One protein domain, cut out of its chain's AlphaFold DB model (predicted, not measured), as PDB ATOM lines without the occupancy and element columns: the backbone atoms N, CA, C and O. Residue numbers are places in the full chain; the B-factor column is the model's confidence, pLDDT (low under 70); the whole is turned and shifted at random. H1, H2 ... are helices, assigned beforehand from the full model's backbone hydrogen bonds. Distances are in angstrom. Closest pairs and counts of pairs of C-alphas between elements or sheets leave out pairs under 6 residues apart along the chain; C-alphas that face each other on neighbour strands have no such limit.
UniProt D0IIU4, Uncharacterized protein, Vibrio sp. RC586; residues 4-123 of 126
ATOM      1  N   LEU A   4     -47.682 -44.105  21.326       86.62
ATOM      2  CA  LEU A   4     -48.212 -44.442  20.006       86.62
ATOM      3  C   LEU A   4     -48.891 -43.244  19.329       86.62
ATOM      4  O   LEU A   4     -48.678 -43.017  18.143       86.62
ATOM      5  N   PHE A   5     -49.668 -42.451  20.075       90.12
ATOM      6  CA  PHE A   5     -50.304 -41.253  19.527       90.12
ATOM      7  C   PHE A   5     -49.270 -40.194  19.131       90.12
ATOM      8  O   PHE A   5     -49.389 -39.590  18.069       90.12
ATOM      9  N   ALA A   6     -48.228 -39.994  19.945       86.25
ATOM     10  CA  ALA A   6     -47.152 -39.056  19.625       86.25
ATOM     11  C   ALA A   6     -46.370 -39.482  18.370       86.25
ATOM     12  O   ALA A   6     -46.107 -38.651  17.499       86.25
ATOM     13  N   ILE A   7     -46.051 -40.776  18.240       83.56
ATOM     14  CA  ILE A   7     -45.408 -41.331  17.040       83.56
ATOM     15  C   ILE A   7     -46.325 -41.161  15.828       83.56
ATOM     16  O   ILE A   7     -45.886 -40.631  14.813       83.56
ATOM     17  N   ALA A   8     -47.602 -41.533  15.928       86.31
ATOM     18  CA  ALA A   8     -48.560 -41.398  14.832       86.31
ATOM     19  C   ALA A   8     -48.719 -39.940  14.367       86.31
ATOM     20  O   ALA A   8     -48.660 -39.666  13.169       86.31
ATOM     21  N   LEU A   9     -48.860 -38.998  15.305       88.50
ATOM     22  CA  LEU A   9     -48.998 -37.573  15.004       88.50
ATOM     23  C   LEU A   9     -47.744 -37.018  14.320       88.50
ATOM     24  O   LEU A   9     -47.839 -36.368  13.282       88.50
ATOM     25  N   THR A  10     -46.563 -37.292  14.878       84.75
ATOM     26  CA  THR A  10     -45.293 -36.800  14.320       84.75
ATOM     27  C   THR A  10     -44.985 -37.435  12.968       84.75
ATOM     28  O   THR A  10     -44.609 -36.725  12.040       84.75
ATOM     29  N   THR A  11     -45.228 -38.739  12.818       83.81
ATOM     30  CA  THR A  11     -45.069 -39.458  11.547       83.81
ATOM     31  C   THR A  11     -46.002 -38.889  10.487       83.81
ATOM     32  O   THR A  11     -45.552 -38.624   9.376       83.81
ATOM     33  N   GLY A  12     -47.276 -38.652  10.820       86.12
ATOM     34  CA  GLY A  12     -48.257 -38.079   9.899       86.12
ATOM     35  C   GLY A  12     -47.883 -36.672   9.432       86.12
ATOM     36  O   GLY A  12     -47.926 -36.396   8.235       86.12
ATOM     37  N   ILE A  13     -47.446 -35.804  10.351       87.88
ATOM     38  CA  ILE A  13     -47.007 -34.440  10.018       87.88
ATOM     39  C   ILE A  13     -45.765 -34.473   9.120       87.88
ATOM     40  O   ILE A  13     -45.765 -33.848   8.061       87.88
ATOM     41  N   LEU A  14     -44.727 -35.224   9.503       82.88
ATOM     42  CA  LEU A  14     -43.490 -35.321   8.722       82.88
ATOM     43  C   LEU A  14     -43.741 -35.931   7.336       82.88
ATOM     44  O   LEU A  14     -43.221 -35.431   6.344       82.88
ATOM     45  N   SER A  15     -44.605 -36.944   7.261       82.12
ATOM     46  CA  SER A  15     -45.043 -37.578   6.013       82.12
ATOM     47  C   SER A  15     -45.780 -36.605   5.092       82.12
ATOM     48  O   SER A  15     -45.501 -36.560   3.895       82.12
ATOM     49  N   GLY A  16     -46.701 -35.804   5.636       85.88
ATOM     50  CA  GLY A  16     -47.434 -34.793   4.873       85.88
ATOM     51  C   GLY A  16     -46.527 -33.674   4.358       85.88
ATOM     52  O   GLY A  16     -46.598 -33.315   3.182       85.88
ATOM     53  N   ILE A  17     -45.629 -33.170   5.212       87.38
ATOM     54  CA  ILE A  17     -44.636 -32.151   4.837       87.38
ATOM     55  C   ILE A  17     -43.709 -32.690   3.745       87.38
ATOM     56  O   ILE A  17     -43.503 -32.018   2.736       87.38
ATOM     57  N   TRP A  18     -43.190 -33.910   3.908       83.94
ATOM     58  CA  TRP A  18     -42.335 -34.525   2.898       83.94
ATOM     59  C   TRP A  18     -43.069 -34.721   1.574       83.94
ATOM     60  O   TRP A  18     -42.525 -34.377   0.531       83.94
ATOM     61  N   GLY A  19     -44.315 -35.206   1.598       84.00
ATOM     62  CA  GLY A  19     -45.126 -35.352   0.390       84.00
ATOM     63  C   GLY A  19     -45.254 -34.039  -0.388       84.00
ATOM     64  O   GLY A  19     -45.098 -34.028  -1.608       84.00
ATOM     65  N   TRP A  20     -45.455 -32.919   0.311       85.62
ATOM     66  CA  TRP A  20     -45.512 -31.601  -0.320       85.62
ATOM     67  C   TRP A  20     -44.155 -31.137  -0.878       85.62
ATOM     68  O   TRP A  20     -44.093 -30.660  -2.016       85.62
ATOM     69  N   ILE A  21     -43.063 -31.315  -0.126       85.00
ATOM     70  CA  ILE A  21     -41.698 -30.985  -0.578       85.00
ATOM     71  C   ILE A  21     -41.324 -31.817  -1.807       85.00
ATOM     72  O   ILE A  21     -40.810 -31.273  -2.783       85.00
ATOM     73  N   ALA A  22     -41.623 -33.115  -1.783       84.56
ATOM     74  CA  ALA A  22     -41.298 -34.036  -2.857       84.56
ATOM     75  C   ALA A  22     -41.990 -33.646  -4.164       84.56
ATOM     76  O   ALA A  22     -41.330 -33.555  -5.194       84.56
ATOM     77  N   VAL A  23     -43.282 -33.306  -4.117       84.81
ATOM     78  CA  VAL A  23     -44.009 -32.801  -5.295       84.81
ATOM     79  C   VAL A  23     -43.430 -31.470  -5.781       84.81
ATOM     80  O   VAL A  23     -43.256 -31.281  -6.982       84.81
ATOM     81  N   SER A  24     -43.092 -30.562  -4.862       87.00
ATOM     82  CA  SER A  24     -42.577 -29.228  -5.203       87.00
ATOM     83  C   SER A  24     -41.181 -29.259  -5.838       87.00
ATOM     84  O   SER A  24     -40.857 -28.388  -6.639       87.00
ATOM     85  N   LEU A  25     -40.355 -30.251  -5.484       82.88
ATOM     86  CA  LEU A  25     -38.969 -30.395  -5.947       82.88
ATOM     87  C   LEU A  25     -38.772 -31.530  -6.970       82.88
ATOM     88  O   LEU A  25     -37.653 -31.743  -7.426       82.88
ATOM     89  N   GLY A  26     -39.831 -32.266  -7.325       82.25
ATOM     90  CA  GLY A  26     -39.750 -33.423  -8.224       82.25
ATOM     91  C   GLY A  26     -39.012 -34.632  -7.630       82.25
ATOM     92  O   GLY A  26     -38.457 -35.431  -8.380       82.25
ATOM     93  N   LEU A  27     -38.980 -34.762  -6.299       82.44
ATOM     94  CA  LEU A  27     -38.344 -35.878  -5.586       82.44
ATOM     95  C   LEU A  27     -39.294 -37.073  -5.445       82.44
ATOM     96  O   LEU A  27     -40.504 -36.984  -5.662       82.44
ATOM     97  N   LEU A  28     -38.749 -38.209  -5.013       83.31
ATOM     98  CA  LEU A  28     -39.526 -39.423  -4.789       83.31
ATOM     99  C   LEU A  28     -40.194 -39.381  -3.408       83.31
ATOM    100  O   LEU A  28     -39.537 -39.495  -2.373       83.31
ATOM    101  N   SER A  29     -41.527 -39.274  -3.373       81.12
ATOM    102  CA  SER A  29     -42.290 -39.210  -2.113       81.12
ATOM    103  C   SER A  29     -42.029 -40.408  -1.196       81.12
ATOM    104  O   SER A  29     -41.958 -40.253   0.019       81.12
ATOM    105  N   TRP A  30     -41.818 -41.596  -1.764       80.50
ATOM    106  CA  TRP A  30     -41.527 -42.801  -0.989       80.50
ATOM    107  C   TRP A  30     -40.123 -42.809  -0.372       80.50
ATOM    108  O   TRP A  30     -39.936 -43.461   0.654       80.50
ATOM    109  N   ALA A  31     -39.157 -42.065  -0.926       84.12
ATOM    110  CA  ALA A  31     -37.811 -41.984  -0.364       84.12
ATOM    111  C   ALA A  31     -37.859 -41.374   1.044       84.12
ATOM    112  O   ALA A  31     -37.373 -41.974   1.996       84.12
ATOM    113  N   GLY A  32     -38.563 -40.258   1.236       81.75
ATOM    114  CA  GLY A  32     -38.720 -39.683   2.577       81.75
ATOM    115  C   GLY A  32     -39.608 -40.493   3.520       81.75
ATOM    116  O   GLY A  32     -39.433 -40.374   4.729       81.75
ATOM    117  N   PHE A  33     -40.495 -41.371   3.027       83.06
ATOM    118  CA  PHE A  33     -41.146 -42.349   3.912       83.06
ATOM    119  C   PHE A  33     -40.134 -43.350   4.462       83.06
ATOM    120  O   PHE A  33     -40.129 -43.582   5.667       83.06
ATOM    121  N   LEU A  34     -39.235 -43.866   3.620       87.06
ATOM    122  CA  LEU A  34     -38.134 -44.720   4.069       87.06
ATOM    123  C   LEU A  34     -37.219 -43.992   5.062       87.06
ATOM    124  O   LEU A  34     -36.805 -44.591   6.052       87.06
ATOM    125  N   GLY A  35     -36.974 -42.700   4.843       87.56
ATOM    126  CA  GLY A  35     -36.249 -41.833   5.769       87.56
ATOM    127  C   GLY A  35     -36.908 -41.694   7.137       87.56
ATOM    128  O   GLY A  35     -36.297 -41.953   8.174       87.56
ATOM    129  N   CYS A  36     -38.203 -41.367   7.154       84.69
ATOM    130  CA  CYS A  36     -38.994 -41.335   8.383       84.69
ATOM    131  C   CYS A  36     -38.973 -42.701   9.086       84.69
ATOM    132  O   CYS A  36     -38.754 -42.772  10.295       84.69
ATOM    133  N   THR A  37     -39.156 -43.796   8.341       87.31
ATOM    134  CA  THR A  37     -39.093 -45.160   8.881       87.31
ATOM    135  C   THR A  37     -37.724 -45.464   9.484       87.31
ATOM    136  O   THR A  37     -37.666 -46.023  10.578       87.31
ATOM    137  N   SER A  38     -36.627 -45.062   8.836       89.50
ATOM    138  CA  SER A  38     -35.273 -45.285   9.353       89.50
ATOM    139  C   SER A  38     -34.974 -44.436  10.593       89.50
ATOM    140  O   SER A  38     -34.221 -44.868  11.466       89.50
ATOM    141  N   TYR A  39     -35.592 -43.260  10.735       89.19
ATOM    142  CA  TYR A  39     -35.546 -42.481  11.974       89.19
ATOM    143  C   TYR A  39     -36.286 -43.176  13.121       89.19
ATOM    144  O   TYR A  39     -35.701 -43.393  14.179       89.19
ATOM    145  N   PHE A  40     -37.543 -43.577  12.918       86.50
ATOM    146  CA  PHE A  40     -38.335 -44.222  13.975       86.50
ATOM    147  C   PHE A  40     -37.828 -45.619  14.354       86.50
ATOM    148  O   PHE A  40     -38.085 -46.079  15.463       86.50
ATOM    149  N   ALA A  41     -37.100 -46.288  13.459       88.94
ATOM    150  CA  ALA A  41     -36.438 -47.559  13.728       88.94
ATOM    151  C   ALA A  41     -34.992 -47.402  14.245       88.94
ATOM    152  O   ALA A  41     -34.316 -48.408  14.486       88.94
ATOM    153  N   SER A  42     -34.503 -46.168  14.408       89.25
ATOM    154  CA  SER A  42     -33.182 -45.888  14.968       89.25
ATOM    155  C   SER A  42     -33.125 -46.296  16.445       89.25
ATOM    156  O   SER A  42     -34.053 -46.007  17.196       89.25
ATOM    157  N   PRO A  43     -32.027 -46.913  16.921       86.25
ATOM    158  CA  PRO A  43     -31.879 -47.306  18.324       86.25
ATOM    159  C   PRO A  43     -31.632 -46.120  19.270       86.25
ATOM    160  O   PRO A  43     -31.478 -46.314  20.474       86.25
ATOM    161  N   ARG A  44     -31.503 -44.899  18.736       86.31
ATOM    162  CA  ARG A  44     -31.300 -43.673  19.509       86.31
ATOM    163  C   ARG A  44     -32.487 -42.744  19.325       86.31
ATOM    164  O   ARG A  44     -32.964 -42.570  18.211       86.31
ATOM    165  N   ASP A  45     -32.870 -42.067  20.398       85.19
ATOM    166  CA  ASP A  45     -33.976 -41.116  20.370       85.19
ATOM    167  C   ASP A  45     -33.553 -39.705  19.933       85.19
ATOM    168  O   ASP A  45     -32.390 -39.284  20.039       85.19
ATOM    169  N   GLY A  46     -34.549 -38.941  19.482       86.12
ATOM    170  CA  GLY A  46     -34.448 -37.508  19.224       86.12
ATOM    171  C   GLY A  46     -33.416 -37.143  18.155       86.12
ATOM    172  O   GLY A  46     -33.158 -37.886  17.212       86.12
ATOM    173  N   LEU A  47     -32.779 -35.980  18.312       86.56
ATOM    174  CA  LEU A  47     -31.842 -35.440  17.316       86.56
ATOM    175  C   LEU A  47     -30.640 -36.357  17.039       86.56
ATOM    176  O   LEU A  47     -30.106 -36.351  15.932       86.56
ATOM    177  N   LYS A  48     -30.222 -37.164  18.022       88.75
ATOM    178  CA  LYS A  48     -29.137 -38.139  17.839       88.75
ATOM    179  C   LYS A  48     -29.576 -39.303  16.953       88.75
ATOM    180  O   LYS A  48     -28.792 -39.728  16.111       88.75
ATOM    181  N   GLY A  49     -30.807 -39.783  17.135       88.75
ATOM    182  CA  GLY A  49     -31.436 -40.761  16.247       88.75
ATOM    183  C   GLY A  49     -31.559 -40.237  14.828       88.75
ATOM    184  O   GLY A  49     -31.125 -40.905  13.898       88.75
ATOM    185  N   LEU A  50     -32.050 -39.004  14.680       89.62
ATOM    186  CA  LEU A  50     -32.233 -38.354  13.381       89.62
ATOM    187  C   LEU A  50     -30.904 -38.213  12.641       89.62
ATOM    188  O   LEU A  50     -30.787 -38.638  11.497       89.62
ATOM    189  N   GLY A  51     -29.887 -37.668  13.312       90.81
ATOM    190  CA  GLY A  51     -28.555 -37.525  12.735       90.81
ATOM    191  C   GLY A  51     -27.940 -38.871  12.356       90.81
ATOM    192  O   GLY A  51     -27.380 -39.002  11.273       90.81
ATOM    193  N   GLN A  52     -28.079 -39.889  13.210       93.44
ATOM    194  CA  GLN A  52     -27.580 -41.229  12.907       93.44
ATOM    195  C   GLN A  52     -28.294 -41.840  11.697       93.44
ATOM    196  O   GLN A  52     -27.615 -42.341  10.806       93.44
ATOM    197  N   SER A  53     -29.625 -41.756  11.631       92.56
ATOM    198  CA  SER A  53     -30.414 -42.282  10.515       92.56
ATOM    199  C   SER A  53     -30.060 -41.593   9.201       92.56
ATOM    200  O   SER A  53     -29.748 -42.287   8.235       92.56
ATOM    201  N   LEU A  54     -29.970 -40.258   9.189       92.25
ATOM    202  CA  LEU A  54     -29.533 -39.486   8.020       92.25
ATOM    203  C   LEU A  54     -28.135 -39.903   7.552       92.25
ATOM    204  O   LEU A  54     -27.937 -40.202   6.378       92.25
ATOM    205  N   LEU A  55     -27.159 -39.975   8.464       94.31
ATOM    206  CA  LEU A  55     -25.793 -40.377   8.116       94.31
ATOM    207  C   LEU A  55     -25.746 -41.801   7.557       94.31
ATOM    208  O   LEU A  55     -25.052 -42.055   6.570       94.31
ATOM    209  N   THR A  56     -26.495 -42.730   8.154       95.44
ATOM    210  CA  THR A  56     -26.549 -44.106   7.661       95.44
ATOM    211  C   THR A  56     -27.244 -44.210   6.312       95.44
ATOM    212  O   THR A  56     -26.705 -44.901   5.452       95.44
ATOM    213  N   ASN A  57     -28.347 -43.491   6.082       95.12
ATOM    214  CA  ASN A  57     -29.043 -43.469   4.795       95.12
ATOM    215  C   ASN A  57     -28.135 -42.892   3.699       95.12
ATOM    216  O   ASN A  57     -27.948 -43.529   2.665       95.12
ATOM    217  N   LEU A  58     -27.488 -41.748   3.951       94.81
ATOM    218  CA  LEU A  58     -26.541 -41.123   3.019       94.81
ATOM    219  C   LEU A  58     -25.354 -42.036   2.703       94.81
ATOM    220  O   LEU A  58     -24.927 -42.146   1.554       94.81
ATOM    221  N   SER A  59     -24.836 -42.737   3.710       95.94
ATOM    222  CA  SER A  59     -23.817 -43.757   3.489       95.94
ATOM    223  C   SER A  59     -24.343 -44.909   2.624       95.94
ATOM    224  O   SER A  59     -23.624 -45.395   1.756       95.94
ATOM    225  N   GLY A  60     -25.600 -45.317   2.806       95.31
ATOM    226  CA  GLY A  60     -26.269 -46.291   1.947       95.31
ATOM    227  C   GLY A  60     -26.336 -45.849   0.488       95.31
ATOM    228  O   GLY A  60     -25.999 -46.628  -0.401       95.31
ATOM    229  N   VAL A  61     -26.699 -44.585   0.246       95.25
ATOM    230  CA  VAL A  61     -26.697 -43.977  -1.096       95.25
ATOM    231  C   VAL A  61     -25.304 -44.057  -1.721       95.25
ATOM    232  O   VAL A  61     -25.161 -44.486  -2.865       95.25
ATOM    233  N   PHE A  62     -24.262 -43.716  -0.958       95.44
ATOM    234  CA  PHE A  62     -22.876 -43.844  -1.410       95.44
ATOM    235  C   PHE A  62     -22.536 -45.287  -1.818       95.44
ATOM    236  O   PHE A  62     -22.027 -45.511  -2.917       95.44
ATOM    237  N   TRP A  63     -22.862 -46.276  -0.984       96.06
ATOM    238  CA  TRP A  63     -22.573 -47.681  -1.281       96.06
ATOM    239  C   TRP A  63     -23.356 -48.221  -2.480       96.06
ATOM    240  O   TRP A  63     -22.788 -48.953  -3.290       96.06
ATOM    241  N   ALA A  64     -24.614 -47.815  -2.662       94.62
ATOM    242  CA  ALA A  64     -25.371 -48.146  -3.867       94.62
ATOM    243  C   ALA A  64     -24.704 -47.593  -5.129       94.62
ATOM    244  O   ALA A  64     -24.581 -48.306  -6.123       94.62
ATOM    245  N   MET A  65     -24.217 -46.352  -5.084       94.25
ATOM    246  CA  MET A  65     -23.501 -45.750  -6.208       94.25
ATOM    247  C   MET A  65     -22.202 -46.494  -6.522       94.25
ATOM    248  O   MET A  65     -21.916 -46.720  -7.698       94.25
ATOM    249  N   VAL A  66     -21.463 -46.943  -5.500       93.81
ATOM    250  CA  VAL A  66     -20.284 -47.810  -5.670       93.81
ATOM    251  C   VAL A  66     -20.665 -49.121  -6.360       93.81
ATOM    252  O   VAL A  66     -19.990 -49.515  -7.311       93.81
ATOM    253  N   ILE A  67     -21.753 -49.778  -5.938       92.75
ATOM    254  CA  ILE A  67     -22.226 -51.030  -6.549       92.75
ATOM    255  C   ILE A  67     -22.612 -50.808  -8.014       92.75
ATOM    256  O   ILE A  67     -22.149 -51.556  -8.875       92.75
ATOM    257  N   ILE A  68     -23.409 -49.777  -8.314       91.06
ATOM    258  CA  ILE A  68     -23.869 -49.473  -9.678       91.06
ATOM    259  C   ILE A  68     -22.676 -49.189 -10.594       91.06
ATOM    260  O   ILE A  68     -22.560 -49.807 -11.650       91.06
ATOM    261  N   HIS A  69     -21.764 -48.304 -10.180       89.81
ATOM    262  CA  HIS A  69     -20.612 -47.937 -11.004       89.81
ATOM    263  C   HIS A  69     -19.674 -49.122 -11.195       89.81
ATOM    264  O   HIS A  69     -19.293 -49.416 -12.315       89.81
ATOM    265  N   THR A  70     -19.343 -49.862 -10.137       87.31
ATOM    266  CA  THR A  70     -18.419 -51.001 -10.258       87.31
ATOM    267  C   THR A  70     -19.017 -52.118 -11.117       87.31
ATOM    268  O   THR A  70     -18.305 -52.735 -11.906       87.31
ATOM    269  N   SER A  71     -20.331 -52.346 -11.030       84.69
ATOM    270  CA  SER A  71     -21.013 -53.373 -11.830       84.69
ATOM    271  C   SER A  71     -21.106 -52.999 -13.312       84.69
ATOM    272  O   SER A  71     -21.069 -53.882 -14.158       84.69
ATOM    273  N   GLN A  72     -21.168 -51.709 -13.661       81.62
ATOM    274  CA  GLN A  72     -21.162 -51.267 -15.066       81.62
ATOM    275  C   GLN A  72     -19.837 -51.554 -15.781       81.62
ATOM    276  O   GLN A  72     -19.823 -51.793 -16.986       81.62
ATOM    277  N   TRP A  73     -18.723 -51.538 -15.050       73.94
ATOM    278  CA  TRP A  73     -17.393 -51.783 -15.615       73.94
ATOM    279  C   TRP A  73     -17.144 -53.266 -15.867       73.94
ATOM    280  O   TRP A  73     -16.220 -53.630 -16.591       73.94
ATOM    281  N   VAL A  74     -17.976 -54.124 -15.278       68.69
ATOM    282  CA  VAL A  74     -17.830 -55.563 -15.367       68.69
ATOM    283  C   VAL A  74     -19.063 -56.146 -16.037       68.69
ATOM    284  O   VAL A  74     -20.076 -56.405 -15.402       68.69
ATOM    285  N   SER A  75     -18.967 -56.385 -17.344       63.84
ATOM    286  CA  SER A  75     -20.064 -56.854 -18.207       63.84
ATOM    287  C   SER A  75     -20.565 -58.284 -17.914       63.84
ATOM    288  O   SER A  75     -21.207 -58.895 -18.763       63.84
ATOM    289  N   ILE A  76     -20.258 -58.844 -16.739       73.06
ATOM    290  CA  ILE A  76     -20.623 -60.198 -16.315       73.06
ATOM    291  C   ILE A  76     -21.509 -60.095 -15.072       73.06
ATOM    292  O   ILE A  76     -21.041 -59.695 -14.006       73.06
ATOM    293  N   GLU A  77     -22.768 -60.524 -15.188       73.69
ATOM    294  CA  GLU A  77     -23.781 -60.463 -14.117       73.69
ATOM    295  C   GLU A  77     -23.306 -61.080 -12.789       73.69
ATOM    296  O   GLU A  77     -23.550 -60.532 -11.716       73.69
ATOM    297  N   ILE A  78     -22.552 -62.182 -12.859       77.56
ATOM    298  CA  ILE A  78     -21.997 -62.876 -11.685       77.56
ATOM    299  C   ILE A  78     -21.099 -61.947 -10.857       77.56
ATOM    300  O   ILE A  78     -21.110 -62.006  -9.627       77.56
ATOM    301  N   ILE A  79     -20.340 -61.064 -11.508       79.94
ATOM    302  CA  ILE A  79     -19.425 -60.165 -10.804       79.94
ATOM    303  C   ILE A  79     -20.198 -59.042 -10.104       79.94
ATOM    304  O   ILE A  79     -19.810 -58.646  -9.006       79.94
ATOM    305  N   GLY A  80     -21.344 -58.613 -10.641       84.25
ATOM    306  CA  GLY A  80     -22.250 -57.693  -9.943       84.25
ATOM    307  C   GLY A  80     -22.724 -58.243  -8.590       84.25
ATOM    308  O   GLY A  80     -22.739 -57.520  -7.588       84.25
ATOM    309  N   TYR A  81     -23.024 -59.545  -8.511       87.69
ATOM    310  CA  TYR A  81     -23.384 -60.193  -7.242       87.69
ATOM    311  C   TYR A  81     -22.214 -60.246  -6.257       87.69
ATOM    312  O   TYR A  81     -22.401 -59.987  -5.067       87.69
ATOM    313  N   VAL A  82     -21.000 -60.518  -6.742       90.31
ATOM    314  CA  VAL A  82     -19.787 -60.511  -5.908       90.31
ATOM    315  C   VAL A  82     -19.506 -59.110  -5.360       90.31
ATOM    316  O   VAL A  82     -19.261 -58.959  -4.165       90.31
ATOM    317  N   VAL A  83     -19.603 -58.075  -6.199       90.31
ATOM    318  CA  VAL A  83     -19.452 -56.671  -5.783       90.31
ATOM    319  C   VAL A  83     -20.487 -56.311  -4.721       90.31
ATOM    320  O   VAL A  83     -20.133 -55.747  -3.688       90.31
ATOM    321  N   THR A  84     -21.748 -56.687  -4.934       92.19
ATOM    322  CA  THR A  84     -22.825 -56.455  -3.963       92.19
ATOM    323  C   THR A  84     -22.526 -57.137  -2.627       92.19
ATOM    324  O   THR A  84     -22.675 -56.511  -1.579       92.19
ATOM    325  N   ALA A  85     -22.041 -58.383  -2.642       93.62
ATOM    326  CA  ALA A  85     -21.671 -59.111  -1.430       93.62
ATOM    327  C   ALA A  85     -20.509 -58.443  -0.674       93.62
ATOM    328  O   ALA A  85     -20.576 -58.279   0.546       93.62
ATOM    329  N   ILE A  86     -19.467 -58.009  -1.390       95.00
ATOM    330  CA  ILE A  86     -18.321 -57.300  -0.802       95.00
ATOM    331  C   ILE A  86     -18.777 -55.976  -0.186       95.00
ATOM    332  O   ILE A  86     -18.445 -55.680   0.959       95.00
ATOM    333  N   VAL A  87     -19.565 -55.181  -0.912       95.44
ATOM    334  CA  VAL A  87     -20.038 -53.886  -0.412       95.44
ATOM    335  C   VAL A  87     -20.975 -54.062   0.783       95.44
ATOM    336  O   VAL A  87     -20.816 -53.352   1.770       95.44
ATOM    337  N   ALA A  88     -21.877 -55.047   0.764       95.50
ATOM    338  CA  ALA A  88     -22.732 -55.359   1.909       95.50
ATOM    339  C   ALA A  88     -21.914 -55.741   3.157       95.50
ATOM    340  O   ALA A  88     -22.229 -55.314   4.267       95.50
ATOM    341  N   PHE A  89     -20.821 -56.488   2.986       96.88
ATOM    342  CA  PHE A  89     -19.890 -56.780   4.076       96.88
ATOM    343  C   PHE A  89     -19.230 -55.505   4.627       96.88
ATOM    344  O   PHE A  89     -19.177 -55.307   5.843       96.88
ATOM    345  N   VAL A  90     -18.789 -54.599   3.749       96.44
ATOM    346  CA  VAL A  90     -18.199 -53.314   4.159       96.44
ATOM    347  C   VAL A  90     -19.228 -52.413   4.854       96.44
ATOM    348  O   VAL A  90     -18.900 -51.801   5.870       96.44
ATOM    349  N   MET A  91     -20.482 -52.391   4.387       95.75
ATOM    350  CA  MET A  91     -21.594 -51.691   5.044       95.75
ATOM    351  C   MET A  91     -21.785 -52.166   6.490       95.75
ATOM    352  O   MET A  91     -22.051 -51.353   7.371       95.75
ATOM    353  N   CYS A  92     -21.605 -53.458   6.767       96.44
ATOM    354  CA  CYS A  92     -21.649 -53.984   8.131       96.44
ATOM    355  C   CYS A  92     -20.420 -53.570   8.953       96.44
ATOM    356  O   CYS A  92     -20.567 -53.143  10.098       96.44
ATOM    357  N   ILE A  93     -19.208 -53.645   8.389       96.31
ATOM    358  CA  ILE A  93     -17.979 -53.235   9.094       96.31
ATOM    359  C   ILE A  93     -17.996 -51.745   9.445       96.31
ATOM    360  O   ILE A  93     -17.543 -51.367  10.527       96.31
ATOM    361  N   GLN A  94     -18.554 -50.884   8.589       94.31
ATOM    362  CA  GLN A  94     -18.577 -49.443   8.850       94.31
ATOM    363  C   GLN A  94     -19.291 -49.085  10.163       94.31
ATOM    364  O   GLN A  94     -19.001 -48.045  10.761       94.31
ATOM    365  N   ALA A  95     -20.200 -49.947  10.630       93.62
ATOM    366  CA  ALA A  95     -20.947 -49.767  11.867       93.62
ATOM    367  C   ALA A  95     -20.061 -49.755  13.123       93.62
ATOM    368  O   ALA A  95     -20.505 -49.308  14.181       93.62
ATOM    369  N   GLN A  96     -18.786 -50.150  13.010       94.50
ATOM    370  CA  GLN A  96     -17.772 -49.904  14.040       94.50
ATOM    371  C   GLN A  96     -17.636 -48.412  14.384       94.50
ATOM    372  O   GLN A  96     -17.217 -48.059  15.488       94.50
ATOM    373  N   LYS A  97     -17.986 -47.511  13.459       92.69
ATOM    374  CA  LYS A  97     -18.056 -46.081  13.742       92.69
ATOM    375  C   LYS A  97     -19.413 -45.742  14.365       92.69
ATOM    376  O   LYS A  97     -20.457 -45.914  13.746       92.69
ATOM    377  N   SER A  98     -19.399 -45.161  15.563       88.81
ATOM    378  CA  SER A  98     -20.591 -44.918  16.397       88.81
ATOM    379  C   SER A  98     -21.688 -44.037  15.773       88.81
ATOM    380  O   SER A  98     -22.839 -44.093  16.215       88.81
ATOM    381  N   TRP A  99     -21.346 -43.220  14.775       90.94
ATOM    382  CA  TRP A  99     -22.261 -42.404  13.965       90.94
ATOM    383  C   TRP A  99     -22.923 -43.150  12.788       90.94
ATOM    384  O   TRP A  99     -23.924 -42.675  12.268       90.94
ATOM    385  N   LEU A 100     -22.412 -44.328  12.412       93.12
ATOM    386  CA  LEU A 100     -22.919 -45.196  11.340       93.12
ATOM    387  C   LEU A 100     -23.335 -46.575  11.873       93.12
ATOM    388  O   LEU A 100     -23.567 -47.506  11.111       93.12
ATOM    389  N   ALA A 101     -23.450 -46.710  13.195       93.50
ATOM    390  CA  ALA A 101     -23.737 -47.977  13.863       93.50
ATOM    391  C   ALA A 101     -25.143 -48.543  13.564       93.50
ATOM    392  O   ALA A 101     -25.442 -49.675  13.932       93.50
ATOM    393  N   TYR A 102     -26.018 -47.770  12.909       94.75
ATOM    394  CA  TYR A 102     -27.363 -48.209  12.541       94.75
ATOM    395  C   TYR A 102     -27.347 -48.855  11.147       94.75
ATOM    396  O   TYR A 102     -27.736 -48.253  10.150       94.75
ATOM    397  N   ILE A 103     -26.878 -50.106  11.098       95.62
ATOM    398  CA  ILE A 103     -26.740 -50.900   9.863       95.62
ATOM    399  C   ILE A 103     -28.020 -50.889   9.001       95.62
ATOM    400  O   ILE A 103     -27.899 -50.656   7.796       95.62
ATOM    401  N   PRO A 104     -29.241 -51.076   9.558       95.44
ATOM    402  CA  PRO A 104     -30.458 -51.050   8.749       95.44
ATOM    403  C   PRO A 104     -30.652 -49.747   7.965       95.44
ATOM    404  O   PRO A 104     -31.085 -49.807   6.820       95.44
ATOM    405  N   GLY A 105     -30.264 -48.591   8.515       94.06
ATOM    406  CA  GLY A 105     -30.333 -47.314   7.796       94.06
ATOM    407  C   GLY A 105     -29.446 -47.290   6.548       94.06
ATOM    408  O   GLY A 105     -29.859 -46.825   5.489       94.06
ATOM    409  N   THR A 106     -28.255 -47.894   6.615       96.00
ATOM    410  CA  THR A 106     -27.364 -48.020   5.450       96.00
ATOM    411  C   THR A 106     -27.958 -48.914   4.369       96.00
ATOM    412  O   THR A 106     -27.881 -48.580   3.189       96.00
ATOM    413  N   PHE A 107     -28.624 -50.009   4.739       95.25
ATOM    414  CA  PHE A 107     -29.349 -50.825   3.762       95.25
ATOM    415  C   PHE A 107     -30.561 -50.095   3.173       95.25
ATOM    416  O   PHE A 107     -30.776 -50.181   1.968       95.25
ATOM    417  N   ILE A 108     -31.308 -49.327   3.973       94.69
ATOM    418  CA  ILE A 108     -32.452 -48.537   3.496       94.69
ATOM    419  C   ILE A 108     -32.013 -47.523   2.433       94.69
ATOM    420  O   ILE A 108     -32.593 -47.505   1.348       94.69
ATOM    421  N   GLY A 109     -30.965 -46.734   2.692       93.44
ATOM    422  CA  GLY A 109     -30.452 -45.765   1.714       93.44
ATOM    423  C   GLY A 109     -29.922 -46.419   0.431       93.44
ATOM    424  O   GLY A 109     -30.117 -45.902  -0.672       93.44
ATOM    425  N   CYS A 110     -29.308 -47.598   0.561       94.38
ATOM    426  CA  CYS A 110     -28.832 -48.385  -0.573       94.38
ATOM    427  C   CYS A 110     -30.005 -48.867  -1.449       94.38
ATOM    428  O   CYS A 110     -30.065 -48.567  -2.644       94.38
ATOM    429  N   CYS A 111     -31.004 -49.511  -0.837       92.56
ATOM    430  CA  CYS A 111     -32.218 -49.973  -1.511       92.56
ATOM    431  C   CYS A 111     -33.005 -48.825  -2.149       92.56
ATOM    432  O   CYS A 111     -33.503 -48.971  -3.264       92.56
ATOM    433  N   ALA A 112     -33.092 -47.675  -1.477       92.25
ATOM    434  CA  ALA A 112     -33.757 -46.499  -2.019       92.25
ATOM    435  C   ALA A 112     -33.046 -45.982  -3.283       92.25
ATOM    436  O   ALA A 112     -33.686 -45.637  -4.271       92.25
ATOM    437  N   THR A 113     -31.716 -46.022  -3.322       93.31
ATOM    438  CA  THR A 113     -30.955 -45.627  -4.518       93.31
ATOM    439  C   THR A 113     -31.112 -46.624  -5.665       93.31
ATOM    440  O   THR A 113     -31.241 -46.214  -6.820       93.31
ATOM    441  N   PHE A 114     -31.172 -47.926  -5.371       91.62
ATOM    442  CA  PHE A 114     -31.476 -48.944  -6.380       91.62
ATOM    443  C   PHE A 114     -32.884 -48.796  -6.951       91.62
ATOM    444  O   PHE A 114     -33.056 -48.845  -8.168       91.62
ATOM    445  N   ALA A 115     -33.882 -48.550  -6.100       89.69
ATOM    446  CA  ALA A 115     -35.254 -48.305  -6.530       89.69
ATOM    447  C   ALA A 115     -35.395 -47.004  -7.346       89.69
ATOM    448  O   ALA A 115     -36.262 -46.912  -8.211       89.69
ATOM    449  N   ALA A 116     -34.505 -46.029  -7.134       90.12
ATOM    450  CA  ALA A 116     -34.376 -44.830  -7.962       90.12
ATOM    451  C   ALA A 116     -33.504 -45.032  -9.222       90.12
ATOM    452  O   ALA A 116     -33.118 -44.051  -9.859       90.12
ATOM    453  N   ALA A 117     -33.157 -46.276  -9.575       89.31
ATOM    454  CA  ALA A 117     -32.307 -46.624 -10.717       89.31
ATOM    455  C   ALA A 117     -30.956 -45.871 -10.743       89.31
ATOM    456  O   ALA A 117     -30.446 -45.518 -11.805       89.31
ATOM    457  N   GLY A 118     -30.378 -45.594  -9.568       87.00
ATOM    458  CA  GLY A 118     -29.121 -44.851  -9.437       87.00
ATOM    459  C   GLY A 118     -29.253 -43.329  -9.503       87.00
ATOM    460  O   GLY A 118     -28.250 -42.629  -9.360       87.00
ATOM    461  N   ASN A 119     -30.465 -42.786  -9.659       90.12
ATOM    462  CA  ASN A 119     -30.702 -41.349  -9.565       90.12
ATOM    463  C   ASN A 119     -30.717 -40.894  -8.095       90.12
ATOM    464  O   ASN A 119     -31.757 -40.603  -7.507       90.12
ATOM    465  N   TRP A 120     -29.528 -40.857  -7.498       87.81
ATOM    466  CA  TRP A 120     -29.296 -40.555  -6.086       87.81
ATOM    467  C   TRP A 120     -29.832 -39.180  -5.644       87.81
ATOM    468  O   TRP A 120     -30.194 -39.006  -4.480       87.81
ATOM    469  N   GLN A 121     -29.938 -38.212  -6.561       88.50
ATOM    470  CA  GLN A 121     -30.449 -36.866  -6.270       88.50
ATOM    471  C   GLN A 121     -31.934 -36.870  -5.898       88.50
ATOM    472  O   GLN A 121     -32.375 -36.006  -5.149       88.50
ATOM    473  N   LEU A 122     -32.693 -37.853  -6.387       85.06
ATOM    474  CA  LEU A 122     -34.116 -37.999  -6.073       85.06
ATOM    475  C   LEU A 122     -34.374 -38.594  -4.688       85.06
ATOM    476  O   LEU A 122     -35.516 -38.596  -4.222       85.06
ATOM    477  N   VAL A 123     -33.327 -39.145  -4.074       83.12
ATOM    478  CA  VAL A 123     -33.396 -39.915  -2.833       83.12
ATOM    479  C   VAL A 123     -32.884 -39.078  -1.666       83.12
ATOM    480  O   VAL A 123     -33.483 -39.093  -0.607       83.12
TER     481      VAL A 123
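What this domain is: This is residues 4 to 123 of the 126 residues of an uncharacterized protein of Vibrio sp. RC586 (UniProt D0IIU4). A flat slab of five helices: H2 and H5 stand side by side, H3 crosses over H5 and the last part of H2, and H1 and H4 make the two ends of the slab. H1 packs on H2 alone, while H4 packs on parts of H3 and H5. The printed part has 120 residues with five named helices, H1 to H5 in chain order, and no named strand: all helix. It is compact, with a radius of gyration of the C-alphas of 15.4 A, and spans 49 by 34 by 18 A.

How they stand to each other: Start with H1, residues 4 to 25, which forms a helical hairpin with H2, residues 29 to 40; the C-alphas of Ala 22 and Ser 29 are closest, 5.3 A apart. H2, with residues 35 to 39 alone, touches H3, residues 46 to 72, at a steep tilt of 51 degrees; Tyr 39 and Ser 53 have the closest C-alphas, at 5.3 A. H3 makes a hairpin with H4, residues 77 to 96, closest at C-alphas 71 and 80, 4.9 A apart. Look next at H5, residues 103 to 115: it touches H3 at a steep tilt of 49 degrees, with C-alphas 60 and 106 closest at 4.1 A. H5 and H2 run opposite ways at a shallow tilt of 4 degrees, closest at C-alphas 105 and 38, 5.6 A apart. H1 is apart from H3, H4 and H5. Every O i to N i+4 pair is within hydrogen-bond range in H1, H3 and H5, against 7 of 8 in H2 and 14 of 16 in H4.

Where its parts are: Find C-alpha 4 at (-48.212, -44.442, 20.006); from there H1 runs 30.9 A. H2 covers 17.3 A, H3 39.3 A and H4 30.7 A. H5 covers 18.7 A and ends at C-alpha 115, (-35.254, -48.305, -6.530).

The domain as a whole: The C-alphas of Phe 5 and Ser 75 are the two farthest apart, at 50.8 A. The printed part has no cut and no long link. Residues 74 to 75 are under pLDDT 70.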